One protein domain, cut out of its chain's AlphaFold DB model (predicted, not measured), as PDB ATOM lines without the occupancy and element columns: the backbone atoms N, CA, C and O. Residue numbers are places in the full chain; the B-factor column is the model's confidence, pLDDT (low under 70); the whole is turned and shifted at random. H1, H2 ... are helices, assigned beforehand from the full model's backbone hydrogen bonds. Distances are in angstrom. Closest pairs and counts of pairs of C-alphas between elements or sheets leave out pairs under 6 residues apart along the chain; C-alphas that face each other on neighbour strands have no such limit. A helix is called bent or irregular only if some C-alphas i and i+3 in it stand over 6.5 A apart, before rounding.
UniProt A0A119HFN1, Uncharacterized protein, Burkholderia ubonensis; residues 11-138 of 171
ATOM      1  N   TYR A  11     217.443 189.743 163.098       79.81
ATOM      2  CA  TYR A  11     216.716 188.605 162.529       79.81
ATOM      3  C   TYR A  11     217.315 188.164 161.197       79.81
ATOM      4  O   TYR A  11     217.647 186.989 161.049       79.81
ATOM      5  N   ASP A  12     217.525 189.101 160.272       82.12
ATOM      6  CA  ASP A  12     218.089 188.813 158.954       82.12
ATOM      7  C   ASP A  12     219.490 188.189 159.077       82.12
ATOM      8  O   ASP A  12     219.837 187.276 158.328       82.12
ATOM      9  N   ARG A  13     220.296 188.630 160.055       80.50
ATOM     10  CA  ARG A  13     221.612 188.036 160.337       80.50
ATOM     11  C   ARG A  13     221.498 186.601 160.849       80.50
ATOM     12  O   ARG A  13     222.242 185.751 160.374       80.50
ATOM     13  N   ILE A  14     220.599 186.335 161.798       75.50
ATOM     14  CA  ILE A  14     220.395 184.984 162.347       75.50
ATOM     15  C   ILE A  14     219.878 184.036 161.263       75.50
ATOM     16  O   ILE A  14     220.362 182.912 161.157       75.50
ATOM     17  N   GLU A  15     218.933 184.482 160.434       77.62
ATOM     18  CA  GLU A  15     218.443 183.686 159.305       77.62
ATOM     19  C   GLU A  15     219.543 183.424 158.273       77.62
ATOM     20  O   GLU A  15     219.675 182.296 157.800       77.62
ATOM     21  N   ALA A  16     220.367 184.424 157.951       72.81
ATOM     22  CA  ALA A  16     221.485 184.256 157.027       72.81
ATOM     23  C   ALA A  16     222.557 183.295 157.566       72.81
ATOM     24  O   ALA A  16     223.087 182.483 156.808       72.81
ATOM     25  N   GLU A  17     222.868 183.361 158.861       75.44
ATOM     26  CA  GLU A  17     223.828 182.469 159.517       75.44
ATOM     27  C   GLU A  17     223.307 181.025 159.540       75.44
ATOM     28  O   GLU A  17     224.001 180.117 159.086       75.44
ATOM     29  N   ALA A  18     222.045 180.821 159.929       70.81
ATOM     30  CA  ALA A  18     221.408 179.506 159.899       70.81
ATOM     31  C   ALA A  18     221.316 178.924 158.475       70.81
ATOM     32  O   ALA A  18     221.509 177.722 158.280       70.81
ATOM     33  N   ALA A  19     221.051 179.762 157.466       72.50
ATOM     34  CA  ALA A  19     221.064 179.347 156.064       72.50
ATOM     35  C   ALA A  19     222.473 178.934 155.614       72.50
ATOM     36  O   ALA A  19     222.633 177.880 155.007       72.50
ATOM     37  N   SER A  20     223.502 179.704 155.979       76.62
ATOM     38  CA  SER A  20     224.902 179.405 155.654       76.62
ATOM     39  C   SER A  20     225.389 178.093 156.284       76.62
ATOM     40  O   SER A  20     226.056 177.292 155.625       76.62
ATOM     41  N   GLU A  21     225.023 177.830 157.541       78.12
ATOM     42  CA  GLU A  21     225.342 176.569 158.221       78.12
ATOM     43  C   GLU A  21     224.664 175.372 157.547       78.12
ATOM     44  O   GLU A  21     225.299 174.337 157.318       78.12
ATOM     45  N   ASN A  22     223.392 175.524 157.170       80.38
ATOM     46  CA  ASN A  22     222.651 174.481 156.471       80.38
ATOM     47  C   ASN A  22     223.217 174.218 155.064       80.38
ATOM     48  O   ASN A  22     223.404 173.063 154.680       80.38
ATOM     49  N   ASP A  23     223.571 175.271 154.326       87.12
ATOM     50  CA  ASP A  23     224.196 175.167 153.005       87.12
ATOM     51  C   ASP A  23     225.540 174.431 153.090       87.12
ATOM     52  O   ASP A  23     225.827 173.543 152.280       87.12
ATOM     53  N   ARG A  24     226.349 174.727 154.117       88.19
ATOM     54  CA  ARG A  24     227.626 174.043 154.368       88.19
ATOM     55  C   ARG A  24     227.430 172.553 154.646       88.19
ATOM     56  O   ARG A  24     228.163 171.723 154.101       88.19
ATOM     57  N   ALA A  25     226.459 172.210 155.486       89.38
ATOM     58  CA  ALA A  25     226.107 170.831 155.805       89.38
ATOM     59  C   ALA A  25     225.615 170.055 154.573       89.38
ATOM     60  O   ALA A  25     226.064 168.934 154.323       89.38
ATOM     61  N   LEU A  26     224.720 170.657 153.787       91.88
ATOM     62  CA  LEU A  26     224.193 170.080 152.552       91.88
ATOM     63  C   LEU A  26     225.287 169.866 151.511       91.88
ATOM     64  O   LEU A  26     225.341 168.804 150.891       91.88
ATOM     65  N   LEU A  27     226.190 170.832 151.352       93.19
ATOM     66  CA  LEU A  27     227.331 170.688 150.459       93.19
ATOM     67  C   LEU A  27     228.213 169.509 150.881       93.19
ATOM     68  O   LEU A  27     228.561 168.679 150.046       93.19
ATOM     69  N   ALA A  28     228.525 169.399 152.175       94.88
ATOM     70  CA  ALA A  28     229.321 168.296 152.700       94.88
ATOM     71  C   ALA A  28     228.642 166.931 152.497       94.88
ATOM     72  O   ALA A  28     229.315 165.967 152.129       94.88
ATOM     73  N   LEU A  29     227.316 166.852 152.670       95.56
ATOM     74  CA  LEU A  29     226.532 165.658 152.340       95.56
ATOM     75  C   LEU A  29     226.653 165.301 150.862       95.56
ATOM     76  O   LEU A  29     227.008 164.168 150.555       95.56
ATOM     77  N   HIS A  30     226.427 166.253 149.955       95.50
ATOM     78  CA  HIS A  30     226.546 166.000 148.518       95.50
ATOM     79  C   HIS A  30     227.956 165.545 148.128       95.50
ATOM     80  O   HIS A  30     228.083 164.618 147.337       95.50
ATOM     81  N   THR A  31     229.006 166.126 148.724       95.69
ATOM     82  CA  THR A  31     230.388 165.667 148.504       95.69
ATOM     83  C   THR A  31     230.577 164.215 148.949       95.69
ATOM     84  O   THR A  31     231.131 163.410 148.207       95.69
ATOM     85  N   CYS A  32     230.097 163.851 150.140       96.19
ATOM     86  CA  CYS A  32     230.228 162.482 150.639       96.19
ATOM     87  C   CYS A  32     229.401 161.479 149.821       96.19
ATOM     88  O   CYS A  32     229.851 160.366 149.572       96.19
ATOM     89  N   GLU A  33     228.195 161.863 149.407       95.12
ATOM     90  CA  GLU A  33     227.302 161.032 148.598       95.12
ATOM     91  C   GLU A  33     227.839 160.830 147.174       95.12
ATOM     92  O   GLU A  33     227.707 159.733 146.635       95.12
ATOM     93  N   ALA A  34     228.498 161.834 146.584       94.19
ATOM     94  CA  ALA A  34     229.210 161.674 145.316       94.19
ATOM     95  C   ALA A  34     230.317 160.610 145.423       94.19
ATOM     96  O   ALA A  34     230.424 159.761 144.544       94.19
ATOM     97  N   ALA A  35     231.063 160.594 146.532       93.62
ATOM     98  CA  ALA A  35     232.136 159.635 146.812       93.62
ATOM     99  C   ALA A  35     231.661 158.326 147.481       93.62
ATOM    100  O   ALA A  35     232.451 157.636 148.125       93.62
ATOM    101  N   ASN A  36     230.372 157.967 147.401       89.81
ATOM    102  CA  ASN A  36     229.792 156.870 148.195       89.81
ATOM    103  C   ASN A  36     230.509 155.509 148.030       89.81
ATOM    104  O   ASN A  36     230.539 154.707 148.974       89.81
ATOM    105  N   ALA A  37     231.088 155.252 146.854       86.06
ATOM    106  CA  ALA A  37     231.866 154.045 146.576       86.06
ATOM    107  C   ALA A  37     233.154 153.960 147.421       86.06
ATOM    108  O   ALA A  37     233.506 152.875 147.886       86.06
ATOM    109  N   ASP A  38     233.788 155.100 147.700       89.19
ATOM    110  CA  ASP A  38     235.083 155.208 148.390       89.19
ATOM    111  C   ASP A  38     234.955 155.366 149.910       89.19
ATOM    112  O   ASP A  38     235.938 155.347 150.663       89.19
ATOM    113  N   LEU A  39     233.724 155.510 150.397       93.06
ATOM    114  CA  LEU A  39     233.434 155.542 151.822       93.06
ATOM    115  C   LEU A  39     233.551 154.145 152.445       93.06
ATOM    116  O   LEU A  39     233.187 153.123 151.863       93.06
ATOM    117  N   THR A  40     233.991 154.085 153.697       95.50
ATOM    118  CA  THR A  40     233.843 152.872 154.514       95.50
ATOM    119  C   THR A  40     232.376 152.655 154.903       95.50
ATOM    120  O   THR A  40     231.586 153.599 154.938       95.50
ATOM    121  N   ASP A  41     231.995 151.433 155.297       96.06
ATOM    122  CA  ASP A  41     230.628 151.145 155.778       96.06
ATOM    123  C   ASP A  41     230.196 152.062 156.930       96.06
ATOM    124  O   ASP A  41     229.049 152.508 157.004       96.06
ATOM    125  N   LYS A  42     231.134 152.376 157.830       95.38
ATOM    126  CA  LYS A  42     230.881 153.266 158.964       95.38
ATOM    127  C   LYS A  42     230.622 154.701 158.507       95.38
ATOM    128  O   LYS A  42     229.734 155.356 159.048       95.38
ATOM    129  N   GLU A  43     231.392 155.188 157.540       96.25
ATOM    130  CA  GLU A  43     231.216 156.529 156.980       96.25
ATOM    131  C   GLU A  43     229.912 156.625 156.196       96.25
ATOM    132  O   GLU A  43     229.152 157.557 156.436       96.25
ATOM    133  N   ARG A  44     229.581 155.620 155.373       95.94
ATOM    134  CA  ARG A  44     228.267 155.529 154.720       95.94
ATOM    135  C   ARG A  44     227.126 155.595 155.729       95.94
ATOM    136  O   ARG A  44     226.189 156.367 155.550       95.94
ATOM    137  N   GLY A  45     227.226 154.842 156.827       95.81
ATOM    138  CA  GLY A  45     226.232 154.879 157.901       95.81
ATOM    139  C   GLY A  45     226.096 156.260 158.555       95.81
ATOM    140  O   GLY A  45     224.980 156.708 158.824       95.81
ATOM    141  N   LEU A  46     227.213 156.960 158.781       95.38
ATOM    142  CA  LEU A  46     227.206 158.330 159.300       95.38
ATOM    143  C   LEU A  46     226.553 159.298 158.306       95.38
ATOM    144  O   LEU A  46     225.660 160.045 158.698       95.38
ATOM    145  N   VAL A  47     226.961 159.267 157.037       96.06
ATOM    146  CA  VAL A  47     226.431 160.134 155.973       96.06
ATOM    147  C   VAL A  47     224.926 159.926 155.829       96.06
ATOM    148  O   VAL A  47     224.175 160.896 155.893       96.06
ATOM    149  N   GLN A  48     224.462 158.674 155.781       95.38
ATOM    150  CA  GLN A  48     223.036 158.346 155.729       95.38
ATOM    151  C   GLN A  48     222.276 158.853 156.964       95.38
ATOM    152  O   GLN A  48     221.156 159.366 156.854       95.38
ATOM    153  N   SER A  49     222.874 158.737 158.154       94.88
ATOM    154  CA  SER A  49     222.299 159.294 159.379       94.88
ATOM    155  C   SER A  49     222.193 160.818 159.303       94.88
ATOM    156  O   SER A  49     221.175 161.365 159.723       94.88
ATOM    157  N   CYS A  50     223.218 161.512 158.808       94.94
ATOM    158  CA  CYS A  50     223.210 162.966 158.650       94.94
ATOM    159  C   CYS A  50     222.167 163.405 157.611       94.94
ATOM    160  O   CYS A  50     221.365 164.288 157.909       94.94
ATOM    161  N   ARG A  51     222.088 162.721 156.460       93.81
ATOM    162  CA  ARG A  51     221.075 162.954 155.419       93.81
ATOM    163  C   ARG A  51     219.661 162.840 155.973       93.81
ATOM    164  O   ARG A  51     218.883 163.776 155.871       93.81
ATOM    165  N   THR A  52     219.380 161.757 156.698       93.94
ATOM    166  CA  THR A  52     218.073 161.548 157.343       93.94
ATOM    167  C   THR A  52     217.726 162.675 158.319       93.94
ATOM    168  O   THR A  52     216.566 163.068 158.427       93.94
ATOM    169  N   ARG A  53     218.706 163.208 159.065       92.25
ATOM    170  CA  ARG A  53     218.466 164.340 159.974       92.25
ATOM    171  C   ARG A  53     218.116 165.607 159.197       92.25
ATOM    172  O   ARG A  53     217.123 166.235 159.547       92.25
ATOM    173  N   VAL A  54     218.859 165.921 158.138       89.38
ATOM    174  CA  VAL A  54     218.568 167.066 157.260       89.38
ATOM    175  C   VAL A  54     217.177 166.934 156.631       89.38
ATOM    176  O   VAL A  54     216.362 167.839 156.784       89.38
ATOM    177  N   ASP A  55     216.850 165.774 156.059       88.44
ATOM    178  CA  ASP A  55     215.549 165.508 155.423       88.44
ATOM    179  C   ASP A  55     214.371 165.580 156.412       88.44
ATOM    180  O   ASP A  55     213.235 165.866 156.037       88.44
ATOM    181  N   THR A  56     214.631 165.322 157.698       89.75
ATOM    182  CA  THR A  56     213.629 165.395 158.775       89.75
ATOM    183  C   THR A  56     213.703 166.687 159.588       89.75
ATOM    184  O   THR A  56     213.104 166.761 160.665       89.75
ATOM    185  N   PHE A  57     214.421 167.703 159.093       84.56
ATOM    186  CA  PHE A  57     214.606 169.011 159.736       84.56
ATOM    187  C   PHE A  57     215.132 168.923 161.178       84.56
ATOM    188  O   PHE A  57     214.804 169.732 162.046       84.56
ATOM    189  N   ARG A  58     215.945 167.904 161.465       86.12
ATOM    190  CA  ARG A  58     216.615 167.724 162.752       86.12
ATOM    191  C   ARG A  58     218.029 168.276 162.662       86.12
ATOM    192  O   ARG A  58     218.809 167.843 161.820       86.12
ATOM    193  N   LEU A  59     218.390 169.138 163.608       84.75
ATOM    194  CA  LEU A  59     219.766 169.619 163.763       84.75
ATOM    195  C   LEU A  59     220.724 168.446 163.933       84.75
ATOM    196  O   LEU A  59     220.394 167.508 164.659       84.75
ATOM    197  N   MET A  60     221.894 168.499 163.306       88.88
ATOM    198  CA  MET A  60     222.997 167.584 163.603       88.88
ATOM    199  C   MET A  60     223.621 167.934 164.958       88.88
ATOM    200  O   MET A  60     223.433 169.032 165.470       88.88
ATOM    201  N   SER A  61     224.323 166.985 165.581       90.69
ATOM    202  CA  SER A  61     225.205 167.348 166.698       90.69
ATOM    203  C   SER A  61     226.533 167.882 166.165       90.69
ATOM    204  O   SER A  61     226.975 167.448 165.103       90.69
ATOM    205  N   ASP A  62     227.228 168.708 166.947       90.62
ATOM    206  CA  ASP A  62     228.553 169.247 166.597       90.62
ATOM    207  C   ASP A  62     229.540 168.143 166.195       90.62
ATOM    208  O   ASP A  62     230.346 168.290 165.280       90.62
ATOM    209  N   ALA A  63     229.465 166.991 166.871       92.75
ATOM    210  CA  ALA A  63     230.291 165.836 166.549       92.75
ATOM    211  C   ALA A  63     229.957 165.250 165.169       92.75
ATOM    212  O   ALA A  63     230.869 164.900 164.429       92.75
ATOM    213  N   GLN A  64     228.673 165.143 164.814       93.19
ATOM    214  CA  GLN A  64     228.261 164.647 163.500       93.19
ATOM    215  C   GLN A  64     228.648 165.610 162.391       93.19
ATOM    216  O   GLN A  64     229.183 165.170 161.379       93.19
ATOM    217  N   GLU A  65     228.414 166.904 162.596       92.50
ATOM    218  CA  GLU A  65     228.784 167.922 161.623       92.50
ATOM    219  C   GLU A  65     230.296 167.931 161.399       92.50
ATOM    220  O   GLU A  65     230.755 167.853 160.262       92.50
ATOM    221  N   LYS A  66     231.089 167.919 162.476       93.88
ATOM    222  CA  LYS A  66     232.547 167.847 162.377       93.88
ATOM    223  C   LYS A  66     233.011 166.613 161.604       93.88
ATOM    224  O   LYS A  66     233.850 166.732 160.718       93.88
ATOM    225  N   TRP A  67     232.460 165.441 161.921       95.19
ATOM    226  CA  TRP A  67     232.803 164.203 161.219       95.19
ATOM    227  C   TRP A  67     232.430 164.259 159.737       95.19
ATOM    228  O   TRP A  67     233.225 163.852 158.896       95.19
ATOM    229  N   LEU A  68     231.246 164.781 159.416       96.25
ATOM    230  CA  LEU A  68     230.796 164.948 158.040       96.25
ATOM    231  C   LEU A  68     231.740 165.873 157.258       96.25
ATOM    232  O   LEU A  68     232.147 165.534 156.150       96.25
ATOM    233  N   LEU A  69     232.130 167.007 157.844       94.19
ATOM    234  CA  LEU A  69     233.068 167.950 157.230       94.19
ATOM    235  C   LEU A  69     234.463 167.344 157.041       94.19
ATOM    236  O   LEU A  69     235.101 167.587 156.017       94.19
ATOM    237  N   ASP A  70     234.934 166.543 157.998       95.19
ATOM    238  CA  ASP A  70     236.220 165.852 157.898       95.19
ATOM    239  C   ASP A  70     236.231 164.825 156.756       95.19
ATOM    240  O   ASP A  70     237.191 164.791 155.982       95.19
ATOM    241  N   ILE A  71     235.155 164.043 156.604       95.19
ATOM    242  CA  ILE A  71     234.995 163.101 155.485       95.19
ATOM    243  C   ILE A  71     234.912 163.870 154.167       95.19
ATOM    244  O   ILE A  71     235.688 163.582 153.261       95.19
ATOM    245  N   ALA A  72     234.033 164.876 154.080       95.00
ATOM    246  CA  ALA A  72     233.828 165.669 152.870       95.00
ATOM    247  C   ALA A  72     235.125 166.325 152.391       95.00
ATOM    248  O   ALA A  72     235.401 166.338 151.197       95.00
ATOM    249  N   ARG A  73     235.945 166.841 153.312       92.50
ATOM    250  CA  ARG A  73     237.261 167.394 152.983       92.50
ATOM    251  C   ARG A  73     238.190 166.338 152.391       92.50
ATOM    252  O   ARG A  73     238.843 166.635 151.404       92.50
ATOM    253  N   ARG A  74     238.253 165.142 152.985       93.38
ATOM    254  CA  ARG A  74     239.105 164.046 152.498       93.38
ATOM    255  C   ARG A  74     238.710 163.624 151.085       93.38
ATOM    256  O   ARG A  74     239.565 163.583 150.217       93.38
ATOM    257  N   VAL A  75     237.429 163.338 150.866       94.25
ATOM    258  CA  VAL A  75     236.969 162.790 149.580       94.25
ATOM    259  C   VAL A  75     236.878 163.844 148.478       94.25
ATOM    260  O   VAL A  75     236.863 163.501 147.306       94.25
ATOM    261  N   ARG A  76     236.829 165.138 148.816       90.38
ATOM    262  CA  ARG A  76     236.814 166.212 147.811       90.38
ATOM    263  C   ARG A  76     238.044 166.178 146.912       90.38
ATOM    264  O   ARG A  76     237.908 166.420 145.718       90.38
ATOM    265  N   ASP A  77     239.206 165.892 147.486       86.94
ATOM    266  CA  ASP A  77     240.451 165.812 146.725       86.94
ATOM    267  C   ASP A  77     240.422 164.616 145.759       86.94
ATOM    268  O   ASP A  77     240.873 164.737 144.621       86.94
ATOM    269  N   ASP A  78     239.810 163.504 146.177       89.25
ATOM    270  CA  ASP A  78     239.641 162.305 145.349       89.25
ATOM    271  C   ASP A  78     238.673 162.557 144.175       89.25
ATOM    272  O   ASP A  78     238.920 162.113 143.056       89.25
ATOM    273  N   LEU A  79     237.615 163.346 144.396       93.12
ATOM    274  CA  LEU A  79     236.615 163.686 143.374       93.12
ATOM    275  C   LEU A  79     237.076 164.744 142.361       93.12
ATOM    276  O   LEU A  79     236.385 164.978 141.369       93.12
ATOM    277  N   ALA A  80     238.198 165.428 142.597       92.19
ATOM    278  CA  ALA A  80     238.597 166.579 141.787       92.19
ATOM    279  C   ALA A  80     238.768 166.227 140.299       92.19
ATOM    280  O   ALA A  80     238.354 167.002 139.438       92.19
ATOM    281  N   GLY A  81     239.333 165.051 140.002       94.00
ATOM    282  CA  GLY A  81     239.517 164.576 138.628       94.00
ATOM    283  C   GLY A  81     238.197 164.280 137.914       94.00
ATOM    284  O   GLY A  81     238.018 164.684 136.767       94.00
ATOM    285  N   ASP A  82     237.254 163.637 138.606       93.94
ATOM    286  CA  ASP A  82     235.940 163.305 138.046       93.94
ATOM    287  C   ASP A  82     235.111 164.566 137.788       93.94
ATOM    288  O   ASP A  82     234.472 164.702 136.745       93.94
ATOM    289  N   ILE A  83     235.165 165.529 138.713       95.19
ATOM    290  CA  ILE A  83     234.504 166.829 138.564       95.19
ATOM    291  C   ILE A  83     235.072 167.582 137.359       95.19
ATOM    292  O   ILE A  83     234.302 168.091 136.549       95.19
ATOM    293  N   ASP A  84     236.396 167.640 137.216       96.00
ATOM    294  CA  ASP A  84     237.053 168.322 136.098       96.00
ATOM    295  C   ASP A  84     236.695 167.682 134.749       96.00
ATOM    296  O   ASP A  84     236.293 168.376 133.811       96.00
ATOM    297  N   ALA A  85     236.726 166.348 134.668       94.88
ATOM    298  CA  ALA A  85     236.310 165.609 133.478       94.88
ATOM    299  C   ALA A  85     234.853 165.913 133.095       94.88
ATOM    300  O   ALA A  85     234.534 166.112 131.918       94.88
ATOM    301  N   LEU A  86     233.976 166.003 134.092       94.75
ATOM    302  CA  LEU A  86     232.558 166.263 133.906       94.75
ATOM    303  C   LEU A  86     232.287 167.709 133.449       94.75
ATOM    304  O   LEU A  86     231.491 167.926 132.531       94.75
ATOM    305  N   ILE A  87     233.001 168.688 134.013       96.44
ATOM    306  CA  ILE A  87     232.970 170.095 133.579       96.44
ATOM    307  C   ILE A  87     233.481 170.227 132.143       96.44
ATOM    308  O   ILE A  87     232.880 170.925 131.321       96.44
ATOM    309  N   HIS A  88     234.585 169.560 131.814       95.75
ATOM    310  CA  HIS A  88     235.137 169.585 130.466       95.75
ATOM    311  C   HIS A  88     234.173 168.997 129.443       95.75
ATOM    312  O   HIS A  88     233.977 169.597 128.386       95.75
ATOM    313  N   ARG A  89     233.533 167.872 129.771       94.19
ATOM    314  CA  ARG A  89     232.579 167.211 128.881       94.19
ATOM    315  C   ARG A  89     231.338 168.062 128.627       94.19
ATOM    316  O   ARG A  89     230.969 168.254 127.473       94.19
ATOM    317  N   TRP A  90     230.705 168.578 129.678       94.56
ATOM    318  CA  TRP A  90     229.367 169.172 129.555       94.56
ATOM    319  C   TRP A  90     229.346 170.695 129.487       94.56
ATOM    320  O   TRP A  90     228.380 171.268 128.991       94.56
ATOM    321  N   ALA A  91     230.407 171.354 129.943       94.44
ATOM    322  CA  ALA A  91     230.511 172.808 129.958       94.44
ATOM    323  C   ALA A  91     231.782 173.330 129.275       94.44
ATOM    324  O   ALA A  91     232.097 174.511 129.393       94.44
ATOM    325  N   SER A  92     232.520 172.486 128.543       94.19
ATOM    326  CA  SER A  92     233.742 172.891 127.827       94.19
ATOM    327  C   SER A  92     234.788 173.573 128.725       94.19
ATOM    328  O   SER A  92     235.523 174.450 128.273       94.19
ATOM    329  N   GLY A  93     234.857 173.187 130.004       93.56
ATOM    330  CA  GLY A  93     235.765 173.793 130.984       93.56
ATOM    331  C   GLY A  93     235.186 175.002 131.732       93.56
ATOM    332  O   GLY A  93     235.876 175.586 132.562       93.56
ATOM    333  N   ASP A  94     233.937 175.405 131.475       95.44
ATOM    334  CA  ASP A  94     233.278 176.472 132.232       95.44
ATOM    335  C   ASP A  94     232.719 175.944 133.564       95.44
ATOM    336  O   ASP A  94     231.673 175.298 133.627       95.44
ATOM    337  N   HIS A  95     233.389 176.285 134.666       93.50
ATOM    338  CA  HIS A  95     232.972 175.898 136.018       93.50
ATOM    339  C   HIS A  95     231.622 176.527 136.418       93.50
ATOM    340  O   HIS A  95     230.950 176.027 137.322       93.50
ATOM    341  N   THR A  96     231.202 177.603 135.748       93.50
ATOM    342  CA  THR A  96     229.893 178.250 135.924       93.50
ATOM    343  C   THR A  96     228.831 177.736 134.953       93.50
ATOM    344  O   THR A  96     227.654 178.065 135.110       93.50
ATOM    345  N   GLY A  97     229.218 176.859 134.023       93.75
ATOM    346  CA  GLY A  97     228.325 176.212 133.075       93.75
ATOM    347  C   GLY A  97     227.310 175.286 133.742       93.75
ATOM    348  O   GLY A  97     227.264 175.142 134.969       93.75
ATOM    349  N   GLU A  98     226.465 174.668 132.928       95.25
ATOM    350  CA  GLU A  98     225.349 173.834 133.370       95.25
ATOM    351  C   GLU A  98     225.378 172.478 132.654       95.25
ATOM    352  O   GLU A  98     225.834 172.358 131.522       95.25
ATOM    353  N   HIS A  99     224.889 171.450 133.339       94.88
ATOM    354  CA  HIS A  99     224.764 170.098 132.831       94.88
ATOM    355  C   HIS A  99     223.402 169.965 132.130       94.88
ATOM    356  O   HIS A  99     222.397 170.361 132.727       94.88
ATOM    357  N   PRO A 100     223.311 169.362 130.929       92.06
ATOM    358  CA  PRO A 100     222.070 169.354 130.145       92.06
ATOM    359  C   PRO A 100     220.844 168.791 130.885       92.06
ATOM    360  O   PRO A 100     219.734 169.310 130.747       92.06
ATOM    361  N   THR A 101     221.057 167.753 131.700       92.88
ATOM    362  CA  THR A 101     219.994 167.059 132.452       92.88
ATOM    363  C   THR A 101     219.791 167.590 133.866       92.88
ATOM    364  O   THR A 101     218.684 167.530 134.391       92.88
ATOM    365  N   TYR A 102     220.845 168.105 134.496       94.19
ATOM    366  CA  TYR A 102     220.853 168.446 135.920       94.19
ATOM    367  C   TYR A 102     221.026 169.946 136.036       94.19
ATOM    368  O   TYR A 102     222.143 170.427 136.141       94.19
ATOM    369  N   ARG A 103     219.932 170.700 135.938       94.38
ATOM    370  CA  ARG A 103     220.024 172.156 135.812       94.38
ATOM    371  C   ARG A 103     220.398 172.808 137.137       94.38
ATOM    372  O   ARG A 103     219.973 172.373 138.205       94.38
ATOM    373  N   ARG A 104     221.110 173.932 137.076       93.56
ATOM    374  CA  ARG A 104     221.406 174.801 138.224       93.56
ATOM    375  C   ARG A 104     220.140 175.264 138.924       93.56
ATOM    376  O   ARG A 104     220.167 175.438 140.133       93.56
ATOM    377  N   ALA A 105     219.039 175.449 138.196       93.31
ATOM    378  CA  ALA A 105     217.753 175.817 138.788       93.31
ATOM    379  C   ALA A 105     217.180 174.734 139.725       93.31
ATOM    380  O   ALA A 105     216.446 175.073 140.652       93.31
ATOM    381  N   ASP A 106     217.540 173.467 139.501       93.56
ATOM    382  CA  ASP A 106     217.097 172.317 140.297       93.56
ATOM    383  C   ASP A 106     218.069 171.996 141.445       93.56
ATOM    384  O   ASP A 106     217.751 171.210 142.339       93.56
ATOM    385  N   TRP A 107     219.253 172.620 141.449       94.00
ATOM    386  CA  TRP A 107     220.251 172.443 142.496       94.00
ATOM    387  C   TRP A 107     219.708 172.953 143.842       94.00
ATOM    388  O   TRP A 107     219.347 174.130 143.948       94.00
ATOM    389  N   PRO A 108     219.703 172.138 144.919       91.44
ATOM    390  CA  PRO A 108     219.143 172.556 146.209       91.44
ATOM    391  C   PRO A 108     219.773 173.821 146.804       91.44
ATOM    392  O   PRO A 108     219.127 174.520 147.579       91.44
ATOM    393  N   LEU A 109     221.016 174.133 146.421       91.19
ATOM    394  CA  LEU A 109     221.759 175.303 146.887       91.19
ATOM    395  C   LEU A 109     221.818 176.435 145.846       91.19
ATOM    396  O   LEU A 109     222.629 177.345 145.975       91.19
ATOM    397  N   ALA A 110     220.944 176.435 144.831       89.69
ATOM    398  CA  ALA A 110     220.932 177.442 143.761       89.69
ATOM    399  C   ALA A 110     220.802 178.896 144.249       89.69
ATOM    400  O   ALA A 110     221.186 179.827 143.543       89.69
ATOM    401  N   LYS A 111     220.230 179.100 145.441       86.25
ATOM    402  CA  LYS A 111     220.068 180.418 146.079       86.25
ATOM    403  C   LYS A 111     221.164 180.743 147.097       86.25
ATOM    404  O   LYS A 111     221.149 181.846 147.647       86.25
ATOM    405  N   GLY A 112     222.064 179.799 147.368       82.31
ATOM    406  CA  GLY A 112     223.173 179.995 148.289       82.31
ATOM    407  C   GLY A 112     224.121 181.072 147.767       82.31
ATOM    408  O   GLY A 112     224.332 181.218 146.561       82.31
ATOM    409  N   LYS A 113     224.663 181.869 148.685       79.06
ATOM    410  CA  LYS A 113     225.636 182.922 148.375       79.06
ATOM    411  C   LYS A 113     227.045 182.404 148.626       79.06
ATOM    412  O   LYS A 113     227.239 181.552 149.486       79.06
ATOM    413  N   ASP A 114     228.009 182.933 147.876       82.25
ATOM    414  CA  ASP A 114     229.442 182.660 148.063       82.25
ATOM    415  C   ASP A 114     229.818 181.167 148.001       82.25
ATOM    416  O   ASP A 114     230.813 180.731 148.585       82.25
ATOM    417  N   LEU A 115     229.024 180.371 147.278       85.81
ATOM    418  CA  LEU A 115     229.326 178.969 147.024       85.81
ATOM    419  C   LEU A 115     230.392 178.846 145.939       85.81
ATOM    420  O   LEU A 115     230.366 179.552 144.930       85.81
ATOM    421  N   ASP A 116     231.307 177.902 146.140       89.19
ATOM    422  CA  ASP A 116     232.302 177.560 145.132       89.19
ATOM    423  C   ASP A 116     231.605 177.084 143.838       89.19
ATOM    424  O   ASP A 116     230.696 176.251 143.918       89.19
ATOM    425  N   PRO A 117     231.999 177.556 142.640       87.88
ATOM    426  CA  PRO A 117     231.377 177.134 141.382       87.88
ATOM    427  C   PRO A 117     231.367 175.612 141.156       87.88
ATOM    428  O   PRO A 117     230.432 175.090 140.544       87.88
ATOM    429  N   THR A 118     232.357 174.888 141.690       92.88
ATOM    430  CA  THR A 118     232.455 173.421 141.615       92.88
ATOM    431  C   THR A 118     231.458 172.702 142.525       92.88
ATOM    432  O   THR A 118     231.134 171.545 142.275       92.88
ATOM    433  N   ALA A 119     230.877 173.380 143.524       94.00
ATOM    434  CA  ALA A 119     229.868 172.810 144.421       94.00
ATOM    435  C   ALA A 119     228.623 172.311 143.673       94.00
ATOM    436  O   ALA A 119     228.022 171.302 144.045       94.00
ATOM    437  N   TYR A 120     228.252 173.005 142.597       95.94
ATOM    438  CA  TYR A 120     227.191 172.569 141.699       95.94
ATOM    439  C   TYR A 120     227.563 171.259 140.985       95.94
ATOM    440  O   TYR A 120     226.762 170.330 140.939       95.94
ATOM    441  N   TRP A 121     228.797 171.141 140.498       96.56
ATOM    442  CA  TRP A 121     229.269 169.950 139.790       96.56
ATOM    443  C   TRP A 121     229.428 168.732 140.705       96.56
ATOM    444  O   TRP A 121     229.147 167.614 140.283       96.56
ATOM    445  N   VAL A 122     229.752 168.942 141.985       96.38
ATOM    446  CA  VAL A 122     229.670 167.895 143.020       96.38
ATOM    447  C   VAL A 122     228.245 167.347 143.132       96.38
ATOM    448  O   VAL A 122     228.050 166.135 143.217       96.38
ATOM    449  N   TRP A 123     227.239 168.227 143.131       96.25
ATOM    450  CA  TRP A 123     225.841 167.798 143.146       96.25
ATOM    451  C   TRP A 123     225.470 167.032 141.870       96.25
ATOM    452  O   TRP A 123     224.850 165.979 141.974       96.25
ATOM    453  N   VAL A 124     225.906 167.490 140.692       96.25
ATOM    454  CA  VAL A 124     225.687 166.773 139.422       96.25
ATOM    455  C   VAL A 124     226.276 165.361 139.467       96.25
ATOM    456  O   VAL A 124     225.575 164.401 139.155       96.25
ATOM    457  N   LEU A 125     227.530 165.215 139.905       95.88
ATOM    458  CA  LEU A 125     228.187 163.911 140.037       95.88
ATOM    459  C   LEU A 125     227.422 162.989 140.998       95.88
ATOM    460  O   LEU A 125     227.197 161.815 140.707       95.88
ATOM    461  N   ARG A 126     226.950 163.539 142.121       95.00
ATOM    462  CA  ARG A 126     226.086 162.832 143.071       95.00
ATOM    463  C   ARG A 126     224.784 162.355 142.424       95.00
ATOM    464  O   ARG A 126     224.415 161.203 142.629       95.00
ATOM    465  N   GLU A 127     224.092 163.194 141.654       94.88
ATOM    466  CA  GLU A 127     222.869 162.778 140.952       94.88
ATOM    467  C   GLU A 127     223.148 161.665 139.937       94.88
ATOM    468  O   GLU A 127     222.434 160.664 139.918       94.88
ATOM    469  N   ILE A 128     224.214 161.785 139.144       93.19
ATOM    470  CA  ILE A 128     224.624 160.743 138.193       93.19
ATOM    471  C   ILE A 128     224.838 159.411 138.918       93.19
ATOM    472  O   ILE A 128     224.243 158.404 138.534       93.19
ATOM    473  N   ASN A 129     225.600 159.413 140.014       91.56
ATOM    474  CA  ASN A 129     225.904 158.204 140.782       91.56
ATOM    475  C   ASN A 129     224.658 157.587 141.437       91.56
ATOM    476  O   ASN A 129     224.486 156.369 141.420       91.56
ATOM    477  N   VAL A 130     223.750 158.409 141.976       89.19
ATOM    478  CA  VAL A 130     222.469 157.941 142.545       89.19
ATOM    479  C   VAL A 130     221.578 157.297 141.480       89.19
ATOM    480  O   VAL A 130     220.776 156.416 141.792       89.19
ATOM    481  N   HIS A 131     221.736 157.702 140.223       88.50
ATOM    482  CA  HIS A 131     220.969 157.202 139.092       88.50
ATOM    483  C   HIS A 131     221.715 156.168 138.245       88.50
ATOM    484  O   HIS A 131     221.371 155.990 137.085       88.50
ATOM    485  N   GLY A 132     222.670 155.449 138.844       82.69
ATOM    486  CA  GLY A 132     223.333 154.291 138.234       82.69
ATOM    487  C   GLY A 132     224.608 154.613 137.451       82.69
ATOM    488  O   GLY A 132     225.206 153.709 136.880       82.69
ATOM    489  N   GLY A 133     225.078 155.861 137.490       86.25
ATOM    490  CA  GLY A 133     226.330 156.289 136.869       86.25
ATOM    491  C   GLY A 133     226.150 156.871 135.466       86.25
ATOM    492  O   GLY A 133     225.033 157.045 134.973       86.25
ATOM    493  N   GLU A 134     227.267 157.210 134.817       82.38
ATOM    494  CA  GLU A 134     227.250 157.797 133.468       82.38
ATOM    495  C   GLU A 134     226.667 156.846 132.414       82.38
ATOM    496  O   GLU A 134     226.080 157.316 131.449       82.38
ATOM    497  N   GLU A 135     226.759 155.526 132.618       82.88
ATOM    498  CA  GLU A 135     226.225 154.509 131.694       82.88
ATOM    499  C   GLU A 135     224.694 154.562 131.562       82.88
ATOM    500  O   GLU A 135     224.146 154.181 130.532       82.88
ATOM    501  N   GLU A 136     224.005 155.098 132.571       88.00
ATOM    502  CA  GLU A 136     222.553 155.317 132.563       88.00
ATOM    503  C   GLU A 136     222.165 156.668 131.932       88.00
ATOM    504  O   GLU A 136     221.006 157.090 131.992       88.00
ATOM    505  N   HIS A 137     223.122 157.384 131.339       88.38
ATOM    506  CA  HIS A 137     222.924 158.681 130.701       88.38
ATOM    507  C   HIS A 137     223.452 158.658 129.264       88.38
ATOM    508  O   HIS A 137     224.501 158.099 128.964       88.38
ATOM    509  N   CYS A 138     222.716 159.288 128.352       89.50
ATOM    510  CA  CYS A 138     223.117 159.407 126.958       89.50
ATOM    511  C   CYS A 138     224.459 160.142 126.858       89.50
ATOM    512  O   CYS A 138     224.571 161.265 127.353       89.50
TER     513      CYS A 138
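This is residues 11 to 138 of the 171 residues of an uncharacterized protein of Burkholderia ubonensis (UniProt A0A119HFN1). H2, H3a and H4 pack round residues 25 to 34 of the long helix H1, and H3 turns a corner, its second arm H3b packing on H4. The 128 printed residues, with four named helices in order H1 to H4 and no named strand, are all helix in class. The whole is compact, radius of gyration of the C-alphas 14.7 A, spanning 41 by 38 by 24 A.

H1, residues 11 to 34, is 34.3 A long from C-alpha 11 at (216.716, 188.605, 162.529). H2 is residues 41 to 55, 20.8 A. H3, residues 62 to 91, one helix by its hydrogen bonds, is bent, C-alphas 78 and 81 being 7.1 A apart; its arms are H3a, 62 to 78, 25.0 A, and H3b, 81 to 91. H4, residues 118 to 130, ends at (222.469, 157.941, 142.545).

H1 and H2 form a hairpin, closest C-alphas Leu 29 and Val 47, 6.6 A. H1 touches H3a at a steep tilt of 50 degrees, closest C-alphas Ala 28 and Ala 72, 5.2 A, and H4 at 49 degrees, Ala 34 and Arg 126, 4.0 A. H3b touches H4, about perpendicular at 83 degrees, closest C-alphas Ile 83 and Trp 121, 6.2 A. H3a and H4 are apart. Every O i to N i+4 pair is within hydrogen-bond range in H1, H2, H3b and H4; in H3a, 11 of 13.

The farthest C-alphas, Tyr 11 and Glu 135, are 46.9 A apart. The printed part has no cut; H3 to H4 is a long link, residues 92 to 117. No printed residue is under 70 in pLDDT.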